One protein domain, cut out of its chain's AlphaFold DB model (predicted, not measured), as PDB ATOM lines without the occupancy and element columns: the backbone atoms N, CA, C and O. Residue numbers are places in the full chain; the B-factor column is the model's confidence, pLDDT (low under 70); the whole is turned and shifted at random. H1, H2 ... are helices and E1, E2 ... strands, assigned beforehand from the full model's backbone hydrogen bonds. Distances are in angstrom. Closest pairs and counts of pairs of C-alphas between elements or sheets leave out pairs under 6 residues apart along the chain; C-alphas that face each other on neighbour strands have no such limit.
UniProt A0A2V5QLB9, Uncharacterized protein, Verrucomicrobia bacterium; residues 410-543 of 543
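AT A GLANCE: This is residues 410 to 543 of the 543 residues of an uncharacterized protein of Verrucomicrobia bacterium (UniProt A0A2V5QLB9). One strongly twisted sheet of eight strands folds back on itself at E7, with E1 and E2 partly face to face with the leaf of E8, E5, E4, E3 and E6. H1 packs on E2, E7, E8 and E5, H3 only grazes the sheet near E3, and the small hairpin of E9 and E10 projects away from the sheet, its turn at residues 534 to 538. The printed part has 134 residues, with three named helices and ten named strands in the order E1 H1 E2 E3 E4 E5 H2 E6 H3 E7 E8 E9 E10. The large sheet is mixed, in the order E1 E2 E7 E8 E5 E4 E3 E6, and the class is mixed, helices and strands. The whole is compact, with a radius of gyration of the C-alphas of 14.6 A and spans of 44 by 38 by 31 A.

IN THESE COORDINATES: E1, residues 410 to 415, begins at C-alpha 410, (79.661, 33.111, 31.586). H1 is residues 417 to 423, E2 residues 431 to 436 and E3 residues 442 to 447. E4, residues 450 to 456, is 19.6 A long, and E5, residues 464 to 470, is 19.5 A. H2 is residues 473 to 476, E6 residues 487 to 489 and H3 residues 490 to 495. E7, residues 507 to 515, is 23.4 A long and bends by 56 degrees at residue 510. E8, residues 522 to 528, is 18.2 A long. E9 is residues 530 to 533, and E10, residues 539 to 542, ends at C-alpha 542, (64.860, 24.614, 35.369).

HOW THE PARTS SIT: E1, an edge strand, is parallel to E2 (N 415 to O 433, 2.9 A), and E1, H1, E2 form a strand-helix-strand unit, two parallel neighbours with a helix between, with a right-handed crossover. H1 is on the sheet; its closest C-alphas to E5 are Phe 417 and Gly 465, 5.5 A apart. E2 and E7 are antiparallel (N 434 to O 509, 2.9 A). E3, E4 and E5 form a meander, each strand the antiparallel neighbour of the one before (N 452 to O 444, 2.7 A; N 469 to O 451, 2.7 A). E6, the other edge strand, is antiparallel to E3 (N 488 to O 443, 2.8 A). H2 only grazes the sheet. E7 and E8 form a hairpin (N 510 to O 528, 2.8 A), and E8 is parallel to E5 (N 526 to O 468, 2.8 A). E8 runs on into E9 at 71 degrees, and E9 and E10 form a hairpin (N 530 to O 542, 2.9 A). In H1 and H3 every O i to N i+4 pair is within hydrogen-bond range; H2 is too short for one.

THE WHOLE: The C-alphas farthest apart, those of Lys 495 and Asp 536, are 48.0 A apart. The printed part has no cut, and the link from H3 to E7 is long, with 11 residues. The mean pLDDT of the printed part is 87.9; residues 517 to 522 are under 70.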
ATOM      1  N   VAL A 410      78.422  32.331  31.770       92.19
ATOM      2  CA  VAL A 410      79.661  33.111  31.586       92.19
ATOM      3  C   VAL A 410      79.713  34.295  32.555       92.19
ATOM      4  O   VAL A 410      80.740  34.519  33.191       92.19
ATOM      5  N   ASP A 411      78.598  35.012  32.687       91.56
ATOM      6  CA  ASP A 411      78.304  35.967  33.749       91.56
ATOM      7  C   ASP A 411      76.769  36.133  33.877       91.56
ATOM      8  O   ASP A 411      76.002  35.430  33.212       91.56
ATOM      9  N   ASP A 412      76.306  37.029  34.753       88.94
ATOM     10  CA  ASP A 412      74.871  37.258  34.988       88.94
ATOM     11  C   ASP A 412      74.223  38.235  33.975       88.94
ATOM     12  O   ASP A 412      73.047  38.596  34.126       88.94
ATOM     13  N   LYS A 413      74.962  38.692  32.948       93.56
ATOM     14  CA  LYS A 413      74.466  39.663  31.964       93.56
ATOM     15  C   LYS A 413      73.544  39.014  30.942       93.56
ATOM     16  O   LYS A 413      73.618  37.824  30.646       93.56
ATOM     17  N   VAL A 414      72.682  39.851  30.377       93.00
ATOM     18  CA  VAL A 414      71.858  39.509  29.219       93.00
ATOM     19  C   VAL A 414      72.654  39.793  27.951       93.00
ATOM     20  O   VAL A 414      73.168  40.898  27.783       93.00
ATOM     21  N   TYR A 415      72.709  38.808  27.062       93.50
ATOM     22  CA  TYR A 415      73.344  38.902  25.754       93.50
ATOM     23  C   TYR A 415      72.310  38.794  24.631       93.50
ATOM     24  O   TYR A 415      71.307  38.087  24.757       93.50
ATOM     25  N   GLY A 416      72.563  39.491  23.525       91.62
ATOM     26  CA  GLY A 416      71.798  39.364  22.289       91.62
ATOM     27  C   GLY A 416      72.332  38.250  21.392       91.62
ATOM     28  O   GLY A 416      73.425  37.711  21.594       91.62
ATOM     29  N   PHE A 417      71.588  37.921  20.337       91.25
ATOM     30  CA  PHE A 417      72.034  36.899  19.386       91.25
ATOM     31  C   PHE A 417      73.260  37.342  18.576       91.25
ATOM     32  O   PHE A 417      74.060  36.505  18.158       91.25
ATOM     33  N   ASN A 418      73.446  38.654  18.408       89.25
ATOM     34  CA  ASN A 418      74.652  39.220  17.810       89.25
ATOM     35  C   ASN A 418      75.905  38.933  18.651       89.25
ATOM     36  O   ASN A 418      76.923  38.520  18.101       89.25
ATOM     37  N   ASP A 419      75.823  39.096  19.976       90.81
ATOM     38  CA  ASP A 419      76.944  38.825  20.885       90.81
ATOM     39  C   ASP A 419      77.338  37.346  20.823       90.81
ATOM     40  O   ASP A 419      78.517  37.008  20.708       90.81
ATOM     41  N   ILE A 420      76.337  36.455  20.814       90.38
ATOM     42  CA  ILE A 420      76.551  35.012  20.659       90.38
ATOM     43  C   ILE A 420      77.282  34.712  19.349       90.38
ATOM     44  O   ILE A 420      78.244  33.949  19.354       90.38
ATOM     45  N   GLU A 421      76.873  35.306  18.227       87.75
ATOM     46  CA  GLU A 421      77.524  35.072  16.933       87.75
ATOM     47  C   GLU A 421      78.979  35.575  16.906       87.75
ATOM     48  O   GLU A 421      79.843  34.921  16.302       87.75
ATOM     49  N   GLN A 422      79.262  36.699  17.574       89.12
ATOM     50  CA  GLN A 422      80.602  37.285  17.687       89.12
ATOM     51  C   GLN A 422      81.532  36.460  18.586       89.12
ATOM     52  O   GLN A 422      82.702  36.286  18.248       89.12
ATOM     53  N   HIS A 423      81.010  35.893  19.676       90.88
ATOM     54  CA  HIS A 423      81.786  35.165  20.685       90.88
ATOM     55  C   HIS A 423      81.625  33.637  20.633       90.88
ATOM     56  O   HIS A 423      82.121  32.931  21.510       90.88
ATOM     57  N   LYS A 424      80.959  33.085  19.607       87.44
ATOM     58  CA  LYS A 424      80.568  31.661  19.553       87.44
ATOM     59  C   LYS A 424      81.699  30.669  19.823       87.44
ATOM     60  O   LYS A 424      81.468  29.654  20.473       87.44
ATOM     61  N   PHE A 425      82.913  30.943  19.344       88.69
ATOM     62  CA  PHE A 425      84.057  30.053  19.554       88.69
ATOM     63  C   PHE A 425      84.585  30.118  20.991       88.69
ATOM     64  O   PHE A 425      84.846  29.072  21.583       88.69
ATOM     65  N   ASP A 426      84.641  31.312  21.582       90.62
ATOM     66  CA  ASP A 426      85.057  31.522  22.976       90.62
ATOM     67  C   ASP A 426      84.015  31.005  23.979       90.62
ATOM     68  O   ASP A 426      84.338  30.648  25.121       90.62
ATOM     69  N   TRP A 427      82.749  30.977  23.560       91.75
ATOM     70  CA  TRP A 427      81.608  30.503  24.339       91.75
ATOM     71  C   TRP A 427      81.182  29.078  24.003       91.75
ATOM     72  O   TRP A 427      80.172  28.618  24.526       91.75
ATOM     73  N   LYS A 428      81.948  28.338  23.194       89.25
ATOM     74  CA  LYS A 428      81.623  26.951  22.845       89.25
ATOM     75  C   LYS A 428      81.371  26.108  24.103       89.25
ATOM     76  O   LYS A 428      82.256  25.955  24.942       89.25
ATOM     77  N   GLY A 429      80.163  25.556  24.211       85.25
ATOM     78  CA  GLY A 429      79.712  24.729  25.333       85.25
ATOM     79  C   GLY A 429      79.357  25.502  26.608       85.25
ATOM     80  O   GLY A 429      78.845  24.890  27.543       85.25
ATOM     81  N   LYS A 430      79.586  26.822  26.649       90.50
ATOM     82  CA  LYS A 430      79.251  27.691  27.784       90.50
ATOM     83  C   LYS A 430      77.792  28.128  27.729       90.50
ATOM     84  O   LYS A 430      77.168  28.136  26.664       90.50
ATOM     85  N   ILE A 431      77.275  28.509  28.895       92.50
ATOM     86  CA  ILE A 431      75.913  29.009  29.055       92.50
ATOM     87  C   ILE A 431      75.916  30.538  29.088       92.50
ATOM     88  O   ILE A 431      76.736  31.146  29.772       92.50
ATOM     89  N   VAL A 432      74.978  31.163  28.385       94.25
ATOM     90  CA  VAL A 432      74.712  32.606  28.469       94.25
ATOM     91  C   VAL A 432      73.229  32.847  28.717       94.25
ATOM     92  O   VAL A 432      72.388  32.024  28.351       94.25
ATOM     93  N   ARG A 433      72.897  33.969  29.355       95.56
ATOM     94  CA  ARG A 433      71.512  34.399  29.539       95.56
ATOM     95  C   ARG A 433      71.097  35.274  28.361       95.56
ATOM     96  O   ARG A 433      71.792  36.226  28.016       95.56
ATOM     97  N   VAL A 434      69.951  34.960  27.773       95.06
ATOM     98  CA  VAL A 434      69.324  35.744  26.708       95.06
ATOM     99  C   VAL A 434      67.972  36.247  27.174       95.06
ATOM    100  O   VAL A 434      67.310  35.637  28.017       95.06
ATOM    101  N   GLU A 435      67.558  37.365  26.600       94.88
ATOM    102  CA  GLU A 435      66.240  37.929  26.812       94.88
ATOM    103  C   GLU A 435      65.631  38.282  25.459       94.88
ATOM    104  O   GLU A 435      66.277  38.884  24.598       94.88
ATOM    105  N   VAL A 436      64.391  37.847  25.250       94.69
ATOM    106  CA  VAL A 436      63.688  37.991  23.975       94.69
ATOM    107  C   VAL A 436      62.316  38.604  24.176       94.69
ATOM    108  O   VAL A 436      61.716  38.515  25.252       94.69
ATOM    109  N   THR A 437      61.785  39.210  23.120       93.69
ATOM    110  CA  THR A 437      60.396  39.664  23.132       93.69
ATOM    111  C   THR A 437      59.455  38.459  23.258       93.69
ATOM    112  O   THR A 437      59.767  37.375  22.759       93.69
ATOM    113  N   PRO A 438      58.282  38.615  23.895       91.75
ATOM    114  CA  PRO A 438      57.329  37.515  24.034       91.75
ATOM    115  C   PRO A 438      56.777  37.020  22.685       91.75
ATOM    116  O   PRO A 438      56.236  35.923  22.607       91.75
ATOM    117  N   LYS A 439      56.934  37.784  21.597       92.75
ATOM    118  CA  LYS A 439      56.451  37.398  20.270       92.75
ATOM    119  C   LYS A 439      57.330  36.309  19.641       92.75
ATOM    120  O   LYS A 439      58.410  36.583  19.118       92.75
ATOM    121  N   LEU A 440      56.797  35.090  19.595       92.19
ATOM    122  CA  LEU A 440      57.323  33.984  18.793       92.19
ATOM    123  C   LEU A 440      57.058  34.223  17.295       92.19
ATOM    124  O   LEU A 440      55.909  34.424  16.909       92.19
ATOM    125  N   LEU A 441      58.097  34.198  16.453       92.00
ATOM    126  CA  LEU A 441      57.963  34.467  15.010       92.00
ATOM    127  C   LEU A 441      57.697  33.197  14.192       92.00
ATOM    128  O   LEU A 441      56.896  33.210  13.261       92.00
ATOM    129  N   GLU A 442      58.355  32.099  14.557       93.88
ATOM    130  CA  GLU A 442      58.188  30.779  13.947       93.88
ATOM    131  C   GLU A 442      58.455  29.700  15.000       93.88
ATOM    132  O   GLU A 442      59.332  29.874  15.851       93.88
ATOM    133  N   SER A 443      57.730  28.584  14.919       92.94
ATOM    134  CA  SER A 443      58.057  27.332  15.603       92.94
ATOM    135  C   SER A 443      58.167  26.194  14.597       92.94
ATOM    136  O   SER A 443      57.303  26.025  13.737       92.94
ATOM    137  N   LYS A 444      59.212  25.380  14.727       92.88
ATOM    138  CA  LYS A 444      59.461  24.210  13.891       92.88
ATOM    139  C   LYS A 444      59.830  23.003  14.737       92.88
ATOM    140  O   LYS A 444      60.869  23.004  15.386       92.88
ATOM    141  N   GLN A 445      59.054  21.930  14.654       90.12
ATOM    142  CA  GLN A 445      59.465  20.633  15.189       90.12
ATOM    143  C   GLN A 445      60.606  20.058  14.331       90.12
ATOM    144  O   GLN A 445      60.435  19.838  13.130       90.12
ATOM    145  N   ILE A 446      61.781  19.857  14.932       84.75
ATOM    146  CA  ILE A 446      62.985  19.321  14.266       84.75
ATOM    147  C   ILE A 446      63.378  17.920  14.755       84.75
ATOM    148  O   ILE A 446      64.191  17.262  14.112       84.75
ATOM    149  N   GLY A 447      62.783  17.458  15.853       76.56
ATOM    150  CA  GLY A 447      62.902  16.106  16.396       76.56
ATOM    151  C   GLY A 447      61.610  15.704  17.105       76.56
ATOM    152  O   GLY A 447      60.691  16.517  17.194       76.56
ATOM    153  N   GLU A 448      61.536  14.468  17.605       73.38
ATOM    154  CA  GLU A 448      60.365  13.961  18.346       73.38
ATOM    155  C   GLU A 448      59.969  14.932  19.473       73.38
ATOM    156  O   GLU A 448      58.833  15.397  19.500       73.38
ATOM    157  N   ASP A 449      60.961  15.384  20.249       77.12
ATOM    158  CA  ASP A 449      60.803  16.302  21.383       77.12
ATOM    159  C   ASP A 449      61.709  17.539  21.287       77.12
ATOM    160  O   ASP A 449      62.203  18.053  22.290       77.12
ATOM    161  N   THR A 450      61.981  18.026  20.075       84.44
ATOM    162  CA  THR A 450      62.846  19.201  19.881       84.44
ATOM    163  C   THR A 450      62.199  20.205  18.944       84.44
ATOM    164  O   THR A 450      61.867  19.893  17.796       84.44
ATOM    165  N   TYR A 451      62.070  21.436  19.431       89.38
ATOM    166  CA  TYR A 451      61.457  22.555  18.731       89.38
ATOM    167  C   TYR A 451      62.480  23.637  18.474       89.38
ATOM    168  O   TYR A 451      63.243  24.016  19.346       89.38
ATOM    169  N   ARG A 452      62.476  24.183  17.274       91.81
ATOM    170  CA  ARG A 452      63.283  25.327  16.897       91.81
ATOM    171  C   ARG A 452      62.379  26.542  16.808       91.81
ATOM    172  O   ARG A 452      61.383  26.502  16.092       91.81
ATOM    173  N   ALA A 453      62.731  27.602  17.515       92.69
ATOM    174  CA  ALA A 453      61.981  28.846  17.529       92.69
ATOM    175  C   ALA A 453      62.811  30.000  16.976       92.69
ATOM    176  O   ALA A 453      64.015  30.094  17.228       92.69
ATOM    177  N   PHE A 454      62.142  30.885  16.238       93.56
ATOM    178  CA  PHE A 454      62.711  32.139  15.761       93.56
ATOM    179  C   PHE A 454      62.223  33.295  16.638       93.56
ATOM    180  O   PHE A 454      61.016  33.508  16.789       93.56
ATOM    181  N   LEU A 455      63.167  34.005  17.255       93.31
ATOM    182  CA  LEU A 455      62.918  34.962  18.333       93.31
ATOM    183  C   LEU A 455      63.679  36.266  18.088       93.31
ATOM    184  O   LEU A 455      64.748  36.263  17.480       93.31
ATOM    185  N   LYS A 456      63.138  37.376  18.593       92.81
ATOM    186  CA  LYS A 456      63.789  38.694  18.574       92.81
ATOM    187  C   LYS A 456      64.382  38.988  19.948       92.81
ATOM    188  O   LYS A 456      63.622  38.991  20.916       92.81
ATOM    189  N   ASP A 457      65.685  39.251  20.036       91.31
ATOM    190  CA  ASP A 457      66.299  39.625  21.317       91.31
ATOM    191  C   ASP A 457      65.971  41.071  21.730       91.31
ATOM    192  O   ASP A 457      65.565  41.898  20.905       91.31
ATOM    193  N   THR A 458      66.070  41.351  23.033       90.31
ATOM    194  CA  THR A 458      65.861  42.693  23.606       90.31
ATOM    195  C   THR A 458      67.157  43.485  23.759       90.31
ATOM    196  O   THR A 458      67.110  44.714  23.813       90.31
ATOM    197  N   ALA A 459      68.305  42.805  23.802       84.06
ATOM    198  CA  ALA A 459      69.608  43.410  24.067       84.06
ATOM    199  C   ALA A 459      70.158  44.201  22.869       84.06
ATOM    200  O   ALA A 459      70.798  45.235  23.051       84.06
ATOM    201  N   THR A 460      69.895  43.744  21.642       79.50
ATOM    202  CA  THR A 460      70.363  44.370  20.405       79.50
ATOM    203  C   THR A 460      69.176  44.735  19.505       79.50
ATOM    204  O   THR A 460      68.426  43.863  19.056       79.50
ATOM    205  N   PRO A 461      68.995  46.023  19.153       76.94
ATOM    206  CA  PRO A 461      67.923  46.429  18.254       76.94
ATOM    207  C   PRO A 461      67.952  45.642  16.934       76.94
ATOM    208  O   PRO A 461      68.981  45.550  16.266       76.94
ATOM    209  N   ASN A 462      66.793  45.102  16.548       79.62
ATOM    210  CA  ASN A 462      66.559  44.398  15.281       79.62
ATOM    211  C   ASN A 462      67.420  43.147  15.032       79.62
ATOM    212  O   ASN A 462      67.614  42.779  13.874       79.62
ATOM    213  N   HIS A 463      67.882  42.474  16.087       87.56
ATOM    214  CA  HIS A 463      68.535  41.176  15.960       87.56
ATOM    215  C   HIS A 463      67.604  40.024  16.320       87.56
ATOM    216  O   HIS A 463      66.675  40.143  17.124       87.56
ATOM    217  N   TYR A 464      67.834  38.910  15.634       89.56
ATOM    218  CA  TYR A 464      67.006  37.724  15.706       89.56
ATOM    219  C   TYR A 464      67.886  36.493  15.824       89.56
ATOM    220  O   TYR A 464      68.993  36.450  15.285       89.56
ATOM    221  N   GLY A 465      67.359  35.482  16.494       89.00
ATOM    222  CA  GLY A 465      68.066  34.244  16.748       89.00
ATOM    223  C   GLY A 465      67.168  33.041  16.607       89.00
ATOM    224  O   GLY A 465      65.946  33.108  16.752       89.00
ATOM    225  N   VAL A 466      67.825  31.929  16.315       90.19
ATOM    226  CA  VAL A 466      67.215  30.614  16.223       90.19
ATOM    227  C   VAL A 466      67.658  29.824  17.443       90.19
ATOM    228  O   VAL A 466      68.854  29.603  17.636       90.19
ATOM    229  N   VAL A 467      66.694  29.407  18.255       91.94
ATOM    230  CA  VAL A 467      66.950  28.680  19.498       91.94
ATOM    231  C   VAL A 467      66.241  27.333  19.459       91.94
ATOM    232  O   VAL A 467      65.083  27.248  19.052       91.94
ATOM    233  N   GLU A 468      66.940  26.280  19.870       91.50
ATOM    234  CA  GLU A 468      66.375  24.943  20.041       91.50
ATOM    235  C   GLU A 468      65.895  24.757  21.485       91.50
ATOM    236  O   GLU A 468      66.625  25.022  22.436       91.50
ATOM    237  N   PHE A 469      64.654  24.316  21.635       89.12
ATOM    238  CA  PHE A 469      63.934  24.117  22.880       89.12
ATOM    239  C   PHE A 469      63.540  22.642  23.021       89.12
ATOM    240  O   PHE A 469      63.080  22.038  22.044       89.12
ATOM    241  N   PRO A 470      63.669  22.061  24.223       84.81
ATOM    242  CA  PRO A 470      63.170  20.722  24.501       84.81
ATOM    243  C   PRO A 470      61.645  20.726  24.683       84.81
ATOM    244  O   PRO A 470      61.087  21.665  25.251       84.81
ATOM    245  N   HIS A 471      60.999  19.652  24.231       81.56
ATOM    246  CA  HIS A 471      59.601  19.273  24.465       81.56
ATOM    247  C   HIS A 471      58.627  20.459  24.645       81.56
ATOM    248  O   HIS A 471      58.326  21.170  23.688       81.56
ATOM    249  N   ASP A 472      58.138  20.689  25.868       84.94
ATOM    250  CA  ASP A 472      57.114  21.675  26.218       84.94
ATOM    251  C   ASP A 472      57.682  23.012  26.717       84.94
ATOM    252  O   ASP A 472      56.927  23.861  27.192       84.94
ATOM    253  N   ALA A 473      58.991  23.255  26.585       89.38
ATOM    254  CA  ALA A 473      59.625  24.475  27.084       89.38
ATOM    255  C   ALA A 473      59.009  25.747  26.479       89.38
ATOM    256  O   ALA A 473      58.814  26.734  27.183       89.38
ATOM    257  N   LEU A 474      58.609  25.716  25.200       92.25
ATOM    258  CA  LEU A 474      57.884  26.830  24.574       92.25
ATOM    259  C   LEU A 474      56.529  27.109  25.242       92.25
ATOM    260  O   LEU A 474      56.088  28.257  25.269       92.25
ATOM    261  N   VAL A 475      55.871  26.083  25.791       92.88
ATOM    262  CA  VAL A 475      54.627  26.237  26.557       92.88
ATOM    263  C   VAL A 475      54.921  26.762  27.959       92.88
ATOM    264  O   VAL A 475      54.291  27.725  28.388       92.88
ATOM    265  N   LYS A 476      55.923  26.202  28.647       91.12
ATOM    266  CA  LYS A 476      56.338  26.634  29.996       91.12
ATOM    267  C   LYS A 476      56.798  28.093  30.040       91.12
ATOM    268  O   LYS A 476      56.443  28.823  30.958       91.12
ATOM    269  N   LEU A 477      57.509  28.545  29.006       92.75
ATOM    270  CA  LEU A 477      57.915  29.944  28.833       92.75
ATOM    271  C   LEU A 477      56.772  30.863  28.365       92.75
ATOM    272  O   LEU A 477      56.953  32.077  28.262       92.75
ATOM    273  N   GLY A 478      55.603  30.301  28.055       93.31
ATOM    274  CA  GLY A 478      54.421  31.047  27.640       93.31
ATOM    275  C   GLY A 478      54.435  31.531  26.190       93.31
ATOM    276  O   GLY A 478      53.572  32.329  25.836       93.31
ATOM    277  N   PHE A 479      55.354  31.064  25.336       94.38
ATOM    278  CA  PHE A 479      55.322  31.357  23.894       94.38
ATOM    279  C   PHE A 479      54.164  30.641  23.188       94.38
ATOM    280  O   PHE A 479      53.571  31.174  22.249       94.38
ATOM    281  N   LEU A 480      53.821  29.437  23.654       94.62
ATOM    282  CA  LEU A 480      52.724  28.619  23.142       94.62
ATOM    283  C   LEU A 480      51.750  28.235  24.265       94.62
ATOM    284  O   LEU A 480      52.130  28.115  25.421       94.62
ATOM    285  N   LYS A 481      50.484  27.993  23.921       94.56
ATOM    286  CA  LYS A 481      49.480  27.397  24.828       94.56
ATOM    287  C   LYS A 481      49.519  25.871  24.827       94.56
ATOM    288  O   LYS A 481      49.084  25.236  25.778       94.56
ATOM    289  N   LYS A 482      49.971  25.293  23.716       92.81
ATOM    290  CA  LYS A 482      50.070  23.854  23.475       92.81
ATOM    291  C   LYS A 482      51.147  23.598  22.433       92.81
ATOM    292  O   LYS A 482      51.394  24.445  21.574       92.81
ATOM    293  N   ILE A 483      51.741  22.418  22.488       89.38
ATOM    294  CA  ILE A 483      52.691  21.975  21.478       89.38
ATOM    295  C   ILE A 483      51.970  21.656  20.163       89.38
ATOM    296  O   ILE A 483      50.844  21.155  20.153       89.38
ATOM    297  N   VAL A 484      52.615  21.996  19.048       89.44
ATOM    298  CA  VAL A 484      52.102  21.806  17.687       89.44
ATOM    299  C   VAL A 484      53.168  21.145  16.825       89.44
ATOM    300  O   VAL A 484      54.339  21.504  16.905       89.44
ATOM    301  N   SER A 485      52.781  20.166  16.010       89.81
ATOM    302  CA  SER A 485      53.711  19.429  15.151       89.81
ATOM    303  C   SER A 485      53.953  20.133  13.820       89.81
ATOM    304  O   SER A 485      53.052  20.765  13.274       89.81
ATOM    305  N   GLY A 486      55.155  19.993  13.257       90.69
ATOM    306  CA  GLY A 486      55.523  20.603  11.974       90.69
ATOM    307  C   GLY A 486      56.101  22.020  12.090       90.69
ATOM    308  O   GLY A 486      56.648  22.392  13.124       90.69
ATOM    309  N   THR A 487      56.053  22.779  10.990       94.50
ATOM    310  CA  THR A 487      56.567  24.161  10.901       94.50
ATOM    311  C   THR A 487      55.399  25.131  10.807       94.50
ATOM    312  O   THR A 487      54.568  24.974   9.917       94.50
ATOM    313  N   HIS A 488      55.359  26.121  11.698       93.88
ATOM    314  CA  HIS A 488      54.292  27.114  11.767       93.88
ATOM    315  C   HIS A 488      54.860  28.515  11.967       93.88
ATOM    316  O   HIS A 488      55.536  28.785  12.964       93.88
ATOM    317  N   ALA A 489      54.531  29.415  11.044       94.38
ATOM    318  CA  ALA A 489      54.741  30.848  11.228       94.38
ATOM    319  C   ALA A 489      53.741  31.419  12.249       94.38
ATOM    320  O   ALA A 489      52.701  30.812  12.529       94.38
ATOM    321  N   TRP A 490      54.034  32.607  12.780       92.38
ATOM    322  CA  TRP A 490      53.192  33.302  13.758       92.38
ATOM    323  C   TRP A 490      51.702  33.353  13.364       92.38
ATOM    324  O   TRP A 490      50.848  32.968  14.162       92.38
ATOM    325  N   GLU A 491      51.371  33.717  12.120       92.56
ATOM    326  CA  GLU A 491      49.982  33.822  11.641       92.56
ATOM    327  C   GLU A 491      49.257  32.466  11.649       92.56
ATOM    328  O   GLU A 491      48.038  32.385  11.811       92.56
ATOM    329  N   GLN A 492      49.991  31.373  11.431       93.31
ATOM    330  CA  GLN A 492      49.433  30.020  11.446       93.31
ATOM    331  C   GLN A 492      49.186  29.556  12.879       93.31
ATOM    332  O   GLN A 492      48.121  29.008  13.162       93.31
ATOM    333  N   LEU A 493      50.130  29.834  13.785       92.94
ATOM    334  CA  LEU A 493      49.986  29.575  15.217       92.94
ATOM    335  C   LEU A 493      48.783  30.324  15.808       92.94
ATOM    336  O   LEU A 493      48.088  29.779  16.672       92.94
ATOM    337  N   GLU A 494      48.517  31.544  15.333       92.81
ATOM    338  CA  GLU A 494      47.340  32.329  15.713       92.81
ATOM    339  C   GLU A 494      46.050  31.629  15.279       92.81
ATOM    340  O   GLU A 494      45.183  31.347  16.109       92.81
ATOM    341  N   LYS A 495      45.956  31.260  13.994       94.81
ATOM    342  CA  LYS A 495      44.775  30.605  13.409       94.81
ATOM    343  C   LYS A 495      44.398  29.298  14.103       94.81
ATOM    344  O   LYS A 495      43.216  29.006  14.243       94.81
ATOM    345  N   ILE A 496      45.382  28.511  14.539       94.50
ATOM    346  CA  ILE A 496      45.147  27.231  15.236       94.50
ATOM    347  C   ILE A 496      45.009  27.385  16.762       94.50
ATOM    348  O   ILE A 496      44.928  26.385  17.490       94.50
ATOM    349  N   GLY A 497      45.003  28.630  17.257       93.50
ATOM    350  CA  GLY A 497      44.842  28.965  18.670       93.50
ATOM    351  C   GLY A 497      45.990  28.477  19.556       93.50
ATOM    352  O   GLY A 497      45.768  28.176  20.728       93.50
ATOM    353  N   ALA A 498      47.199  28.337  19.005       94.56
ATOM    354  CA  ALA A 498      48.367  27.830  19.723       94.56
ATOM    355  C   ALA A 498      49.250  28.936  20.320       94.56
ATOM    356  O   ALA A 498      50.037  28.632  21.212       94.56
ATOM    357  N   LEU A 499      49.117  30.194  19.879       93.62
ATOM    358  CA  LEU A 499      49.901  31.311  20.421       93.62
ATOM    359  C   LEU A 499      49.640  31.539  21.913       93.62
ATOM    360  O   LEU A 499      48.488  31.617  22.356       93.62
ATOM    361  N   GLY A 500      50.734  31.667  22.661       92.62
ATOM    362  CA  GLY A 500      50.751  32.145  24.034       92.62
ATOM    363  C   GLY A 500      50.806  33.671  24.100       92.62
ATOM    364  O   GLY A 500      50.073  34.368  23.399       92.62
ATOM    365  N   ARG A 501      51.658  34.194  24.980       90.19
ATOM    366  CA  ARG A 501      51.857  35.628  25.195       90.19
ATOM    367  C   ARG A 501      52.565  36.253  23.992       90.19
ATOM    368  O   ARG A 501      53.597  35.752  23.573       90.19
ATOM    369  N   THR A 502      52.050  37.366  23.473       89.12
ATOM    370  CA  THR A 502      52.652  38.108  22.344       89.12
ATOM    371  C   THR A 502      53.174  39.493  22.729       89.12
ATOM    372  O   THR A 502      53.930  40.086  21.963       89.12
ATOM    373  N   GLU A 503      52.798  39.996  23.908       87.81
ATOM    374  CA  GLU A 503      53.135  41.325  24.434       87.81
ATOM    375  C   GLU A 503      53.456  41.259  25.938       87.81
ATOM    376  O   GLU A 503      53.185  40.252  26.596       87.81
ATOM    377  N   GLY A 504      54.019  42.337  26.489       88.94
ATOM    378  CA  GLY A 504      54.378  42.454  27.905       88.94
ATOM    379  C   GLY A 504      55.858  42.193  28.182       88.94
ATOM    380  O   GLY A 504      56.697  42.341  27.293       88.94
ATOM    381  N   GLU A 505      56.159  41.830  29.432       92.31
ATOM    382  CA  GLU A 505      57.533  41.638  29.910       92.31
ATOM    383  C   GLU A 505      58.324  40.658  29.031       92.31
ATOM    384  O   GLU A 505      57.778  39.617  28.636       92.31
ATOM    385  N   PRO A 506      59.608  40.938  28.755       94.06
ATOM    386  CA  PRO A 506      60.474  40.015  28.038       94.06
ATOM    387  C   PRO A 506      60.540  38.615  28.665       94.06
ATOM    388  O   PRO A 506      60.241  38.402  29.843       94.06
ATOM    389  N   VAL A 507      60.928  37.628  27.860       94.44
ATOM    390  CA  VAL A 507      61.180  36.258  28.320       94.44
ATOM    391  C   VAL A 507      62.688  36.077  28.464       94.44
ATOM    392  O   VAL A 507      63.413  36.139  27.473       94.44
ATOM    393  N   SER A 508      63.153  35.843  29.690       94.25
ATOM    394  CA  SER A 508      64.552  35.521  29.995       94.25
ATOM    395  C   SER A 508      64.747  34.007  30.111       94.25
ATOM    396  O   SER A 508      63.963  33.332  30.777       94.25
ATOM    397  N   PHE A 509      65.804  33.478  29.497       94.38
ATOM    398  CA  PHE A 509      66.224  32.081  29.644       94.38
ATOM    399  C   PHE A 509      67.718  31.915  29.349       94.38
ATOM    400  O   PHE A 509      68.392  32.832  28.883       94.38
ATOM    401  N   TYR A 510      68.249  30.735  29.645       93.88
ATOM    402  CA  TYR A 510      69.652  30.389  29.462       93.88
ATOM    403  C   TYR A 510      69.829  29.491  28.241       93.88
ATOM    404  O   TYR A 510      69.044  28.561  28.025       93.88
ATOM    405  N   VAL A 511      70.876  29.751  27.459       92.31
ATOM    406  CA  VAL A 511      71.225  28.971  26.268       92.31
ATOM    407  C   VAL A 511      72.669  28.493  26.314       92.31
ATOM    408  O   VAL A 511      73.569  29.239  26.696       92.31
ATOM    409  N   GLN A 512      72.893  27.259  25.877       91.81
ATOM    410  CA  GLN A 512      74.208  26.735  25.546       91.81
ATOM    411  C   GLN A 512      74.590  27.145  24.124       91.81
ATOM    412  O   GLN A 512      73.802  26.986  23.188       91.81
ATOM    413  N   VAL A 513      75.811  27.651  23.961       90.94
ATOM    414  CA  VAL A 513      76.329  28.100  22.665       90.94
ATOM    415  C   VAL A 513      77.089  26.972  21.967       90.94
ATOM    416  O   VAL A 513      78.065  26.436  22.495       90.94
ATOM    417  N   ILE A 514      76.665  26.625  20.750       87.62
ATOM    418  CA  ILE A 514      77.261  25.558  19.937       87.62
ATOM    419  C   ILE A 514      77.608  26.111  18.546       87.62
ATOM    420  O   ILE A 514      76.712  26.370  17.743       87.62
ATOM    421  N   PRO A 515      78.894  26.302  18.210       85.00
ATOM    422  CA  PRO A 515      79.299  26.753  16.879       85.00
ATOM    423  C   PRO A 515      78.944  25.720  15.805       85.00
ATOM    424  O   PRO A 515      79.290  24.551  15.958       85.00
ATOM    425  N   ILE A 516      78.308  26.140  14.704       75.69
ATOM    426  CA  ILE A 516      77.974  25.238  13.585       75.69
ATOM    427  C   ILE A 516      78.990  25.372  12.437       75.69
ATOM    428  O   ILE A 516      79.293  24.379  11.777       75.69
ATOM    429  N   ARG A 517      79.506  26.586  12.160       67.81
ATOM    430  CA  ARG A 517      80.439  26.895  11.046       67.81
ATOM    431  C   ARG A 517      81.333  28.113  11.333       67.81
ATOM    432  O   ARG A 517      81.112  28.833  12.302       67.81
ATOM    433  N   GLU A 518      82.303  28.375  10.444       59.34
ATOM    434  CA  GLU A 518      83.187  29.556  10.494       59.34
ATOM    435  C   GLU A 518      82.428  30.885  10.305       59.34
ATOM    436  O   GLU A 518      82.648  31.808  11.088       59.34
ATOM    437  N   LYS A 519      81.480  30.972   9.355       55.28
ATOM    438  CA  LYS A 519      80.475  32.055   9.214       55.28
ATOM    439  C   LYS A 519      79.265  31.594   8.376       55.28
ATOM    440  O   LYS A 519      79.464  30.803   7.451       55.28
ATOM    441  N   PRO A 520      78.067  32.179   8.561       51.50
ATOM    442  CA  PRO A 520      77.420  32.550   9.824       51.50
ATOM    443  C   PRO A 520      76.637  31.343  10.381       51.50
ATOM    444  O   PRO A 520      75.969  30.670   9.599       51.50
ATOM    445  N   ALA A 521      76.743  31.056  11.685       63.34
ATOM    446  CA  ALA A 521      75.768  30.287  12.486       63.34
ATOM    447  C   ALA A 521      76.397  29.731  13.778       63.34
ATOM    448  O   ALA A 521      77.177  28.769  13.753       63.34
ATOM    449  N   ALA A 522      75.960  30.260  14.919       66.38
ATOM    450  CA  ALA A 522      75.876  29.522  16.174       66.38
ATOM    451  C   ALA A 522      74.479  28.900  16.345       66.38
ATOM    452  O   ALA A 522      73.464  29.506  16.004       66.38
ATOM    453  N   ARG A 523      74.427  27.689  16.901       82.19
ATOM    454  CA  ARG A 523      73.221  27.066  17.449       82.19
ATOM    455  C   ARG A 523      73.135  27.448  18.921       82.19
ATOM    456  O   ARG A 523      74.087  27.219  19.665       82.19
ATOM    457  N   ALA A 524      72.009  28.019  19.329       86.81
ATOM    458  CA  ALA A 524      71.695  28.258  20.730       86.81
ATOM    459  C   ALA A 524      70.699  27.193  21.195       86.81
ATOM    460  O   ALA A 524      69.640  27.031  20.589       86.81
ATOM    461  N   VAL A 525      71.044  26.459  22.249       88.31
ATOM    462  CA  VAL A 525      70.193  25.400  22.803       88.31
ATOM    463  C   VAL A 525      69.729  25.818  24.180       88.31
ATOM    464  O   VAL A 525      70.545  26.060  25.062       88.31
ATOM    465  N   ALA A 526      68.427  25.947  24.369       88.88
ATOM    466  CA  ALA A 526      67.868  26.430  25.612       88.88
ATOM    467  C   ALA A 526      67.948  25.340  26.698       88.88
ATOM    468  O   ALA A 526      67.514  24.203  26.491       88.88
ATOM    469  N   VAL A 527      68.524  25.697  27.852       87.81
ATOM    470  CA  VAL A 527      68.803  24.764  28.963       87.81
ATOM    471  C   VAL A 527      67.870  24.955  30.163       87.81
ATOM    472  O   VAL A 527      67.680  24.022  30.938       87.81
ATOM    473  N   GLY A 528      67.256  26.132  30.304       88.56
ATOM    474  CA  GLY A 528      66.232  26.427  31.311       88.56
ATOM    475  C   GLY A 528      65.982  27.927  31.471       88.56
ATOM    476  O   GLY A 528      66.718  28.750  30.927       88.56
ATOM    477  N   ALA A 529      64.948  28.294  32.223       89.88
ATOM    478  CA  ALA A 529      64.570  29.679  32.511       89.88
ATOM    479  C   ALA A 529      65.205  30.221  33.803       89.88
ATOM    480  O   ALA A 529      65.476  31.416  33.918       89.88
ATOM    481  N   LYS A 530      65.457  29.346  34.784       89.50
ATOM    482  CA  LYS A 530      65.991  29.705  36.104       89.50
ATOM    483  C   LYS A 530      67.306  28.988  36.375       89.50
ATOM    484  O   LYS A 530      67.436  27.804  36.080       89.50
ATOM    485  N   LEU A 531      68.247  29.719  36.964       89.44
ATOM    486  CA  LEU A 531      69.516  29.206  37.471       89.44
ATOM    487  C   LEU A 531      69.356  28.865  38.953       89.44
ATOM    488  O   LEU A 531      68.964  29.727  39.738       89.44
ATOM    489  N   ILE A 532      69.706  27.644  39.340       86.06
ATOM    490  CA  ILE A 532      69.785  27.218  40.739       86.06
ATOM    491  C   ILE A 532      71.251  26.937  41.053       86.06
ATOM    492  O   ILE A 532      71.922  26.232  40.300       86.06
ATOM    493  N   ARG A 533      71.739  27.507  42.158       86.00
ATOM    494  CA  ARG A 533      73.072  27.243  42.709       86.00
ATOM    495  C   ARG A 533      72.895  26.499  44.023       86.00
ATOM    496  O   ARG A 533      72.293  27.044  44.948       86.00
ATOM    497  N   ASP A 534      73.385  25.271  44.085       77.38
ATOM    498  CA  ASP A 534      73.315  24.456  45.292       77.38
ATOM    499  C   ASP A 534      74.457  24.798  46.258       77.38
ATOM    500  O   ASP A 534      75.471  25.398  45.891       77.38
ATOM    501  N   ALA A 535      74.292  24.410  47.527       76.88
ATOM    502  CA  ALA A 535      75.264  24.688  48.587       76.88
ATOM    503  C   ALA A 535      76.630  24.010  48.357       76.88
ATOM    504  O   ALA A 535      77.638  24.470  48.888       76.88
ATOM    505  N   ASP A 536      76.667  22.938  47.564       71.00
ATOM    506  CA  ASP A 536      77.892  22.240  47.161       71.00
ATOM    507  C   ASP A 536      78.583  22.876  45.937       71.00
ATOM    508  O   ASP A 536      79.614  22.384  45.481       71.00
ATOM    509  N   GLY A 537      78.038  23.984  45.421       72.38
ATOM    510  CA  GLY A 537      78.555  24.707  44.262       72.38
ATOM    511  C   GLY A 537      78.082  24.166  42.913       72.38
ATOM    512  O   GLY A 537      78.432  24.751  41.884       72.38
ATOM    513  N   SER A 538      77.283  23.093  42.889       73.19
ATOM    514  CA  SER A 538      76.679  22.600  41.654       73.19
ATOM    515  C   SER A 538      75.597  23.549  41.129       73.19
ATOM    516  O   SER A 538      75.023  24.373  41.851       73.19
ATOM    517  N   VAL A 539      75.379  23.489  39.815       79.81
ATOM    518  CA  VAL A 539      74.469  24.378  39.098       79.81
ATOM    519  C   VAL A 539      73.468  23.555  38.307       79.81
ATOM    520  O   VAL A 539      73.834  22.609  37.610       79.81
ATOM    521  N   SER A 540      72.198  23.946  38.376       79.00
ATOM    522  CA  SER A 540      71.131  23.351  37.576       79.00
ATOM    523  C   SER A 540      70.247  24.417  36.941       79.00
ATOM    524  O   SER A 540      70.095  25.515  37.476       79.00
ATOM    525  N   TYR A 541      69.623  24.066  35.819       84.19
ATOM    526  CA  TYR A 541      68.693  24.925  35.098       84.19
ATOM    527  C   TYR A 541      67.302  24.293  35.100       84.19
ATOM    528  O   TYR A 541      67.180  23.090  34.884       84.19
ATOM    529  N   THR A 542      66.259  25.086  35.353       83.62
ATOM    530  CA  THR A 542      64.860  24.614  35.369       83.62
ATOM    531  C   THR A 542      63.977  25.502  34.501       83.62
ATOM    532  O   THR A 542      64.249  26.700  34.373       83.62
ATOM    533  N   TRP A 543      62.929  24.925  33.908       84.31
ATOM    534  CA  TRP A 543      61.931  25.652  33.112       84.31
ATOM    535  C   TRP A 543      60.938  26.437  33.963       84.31
ATOM    536  O   TRP A 543      60.572  25.947  35.055       84.31
TER     537      TRP A 543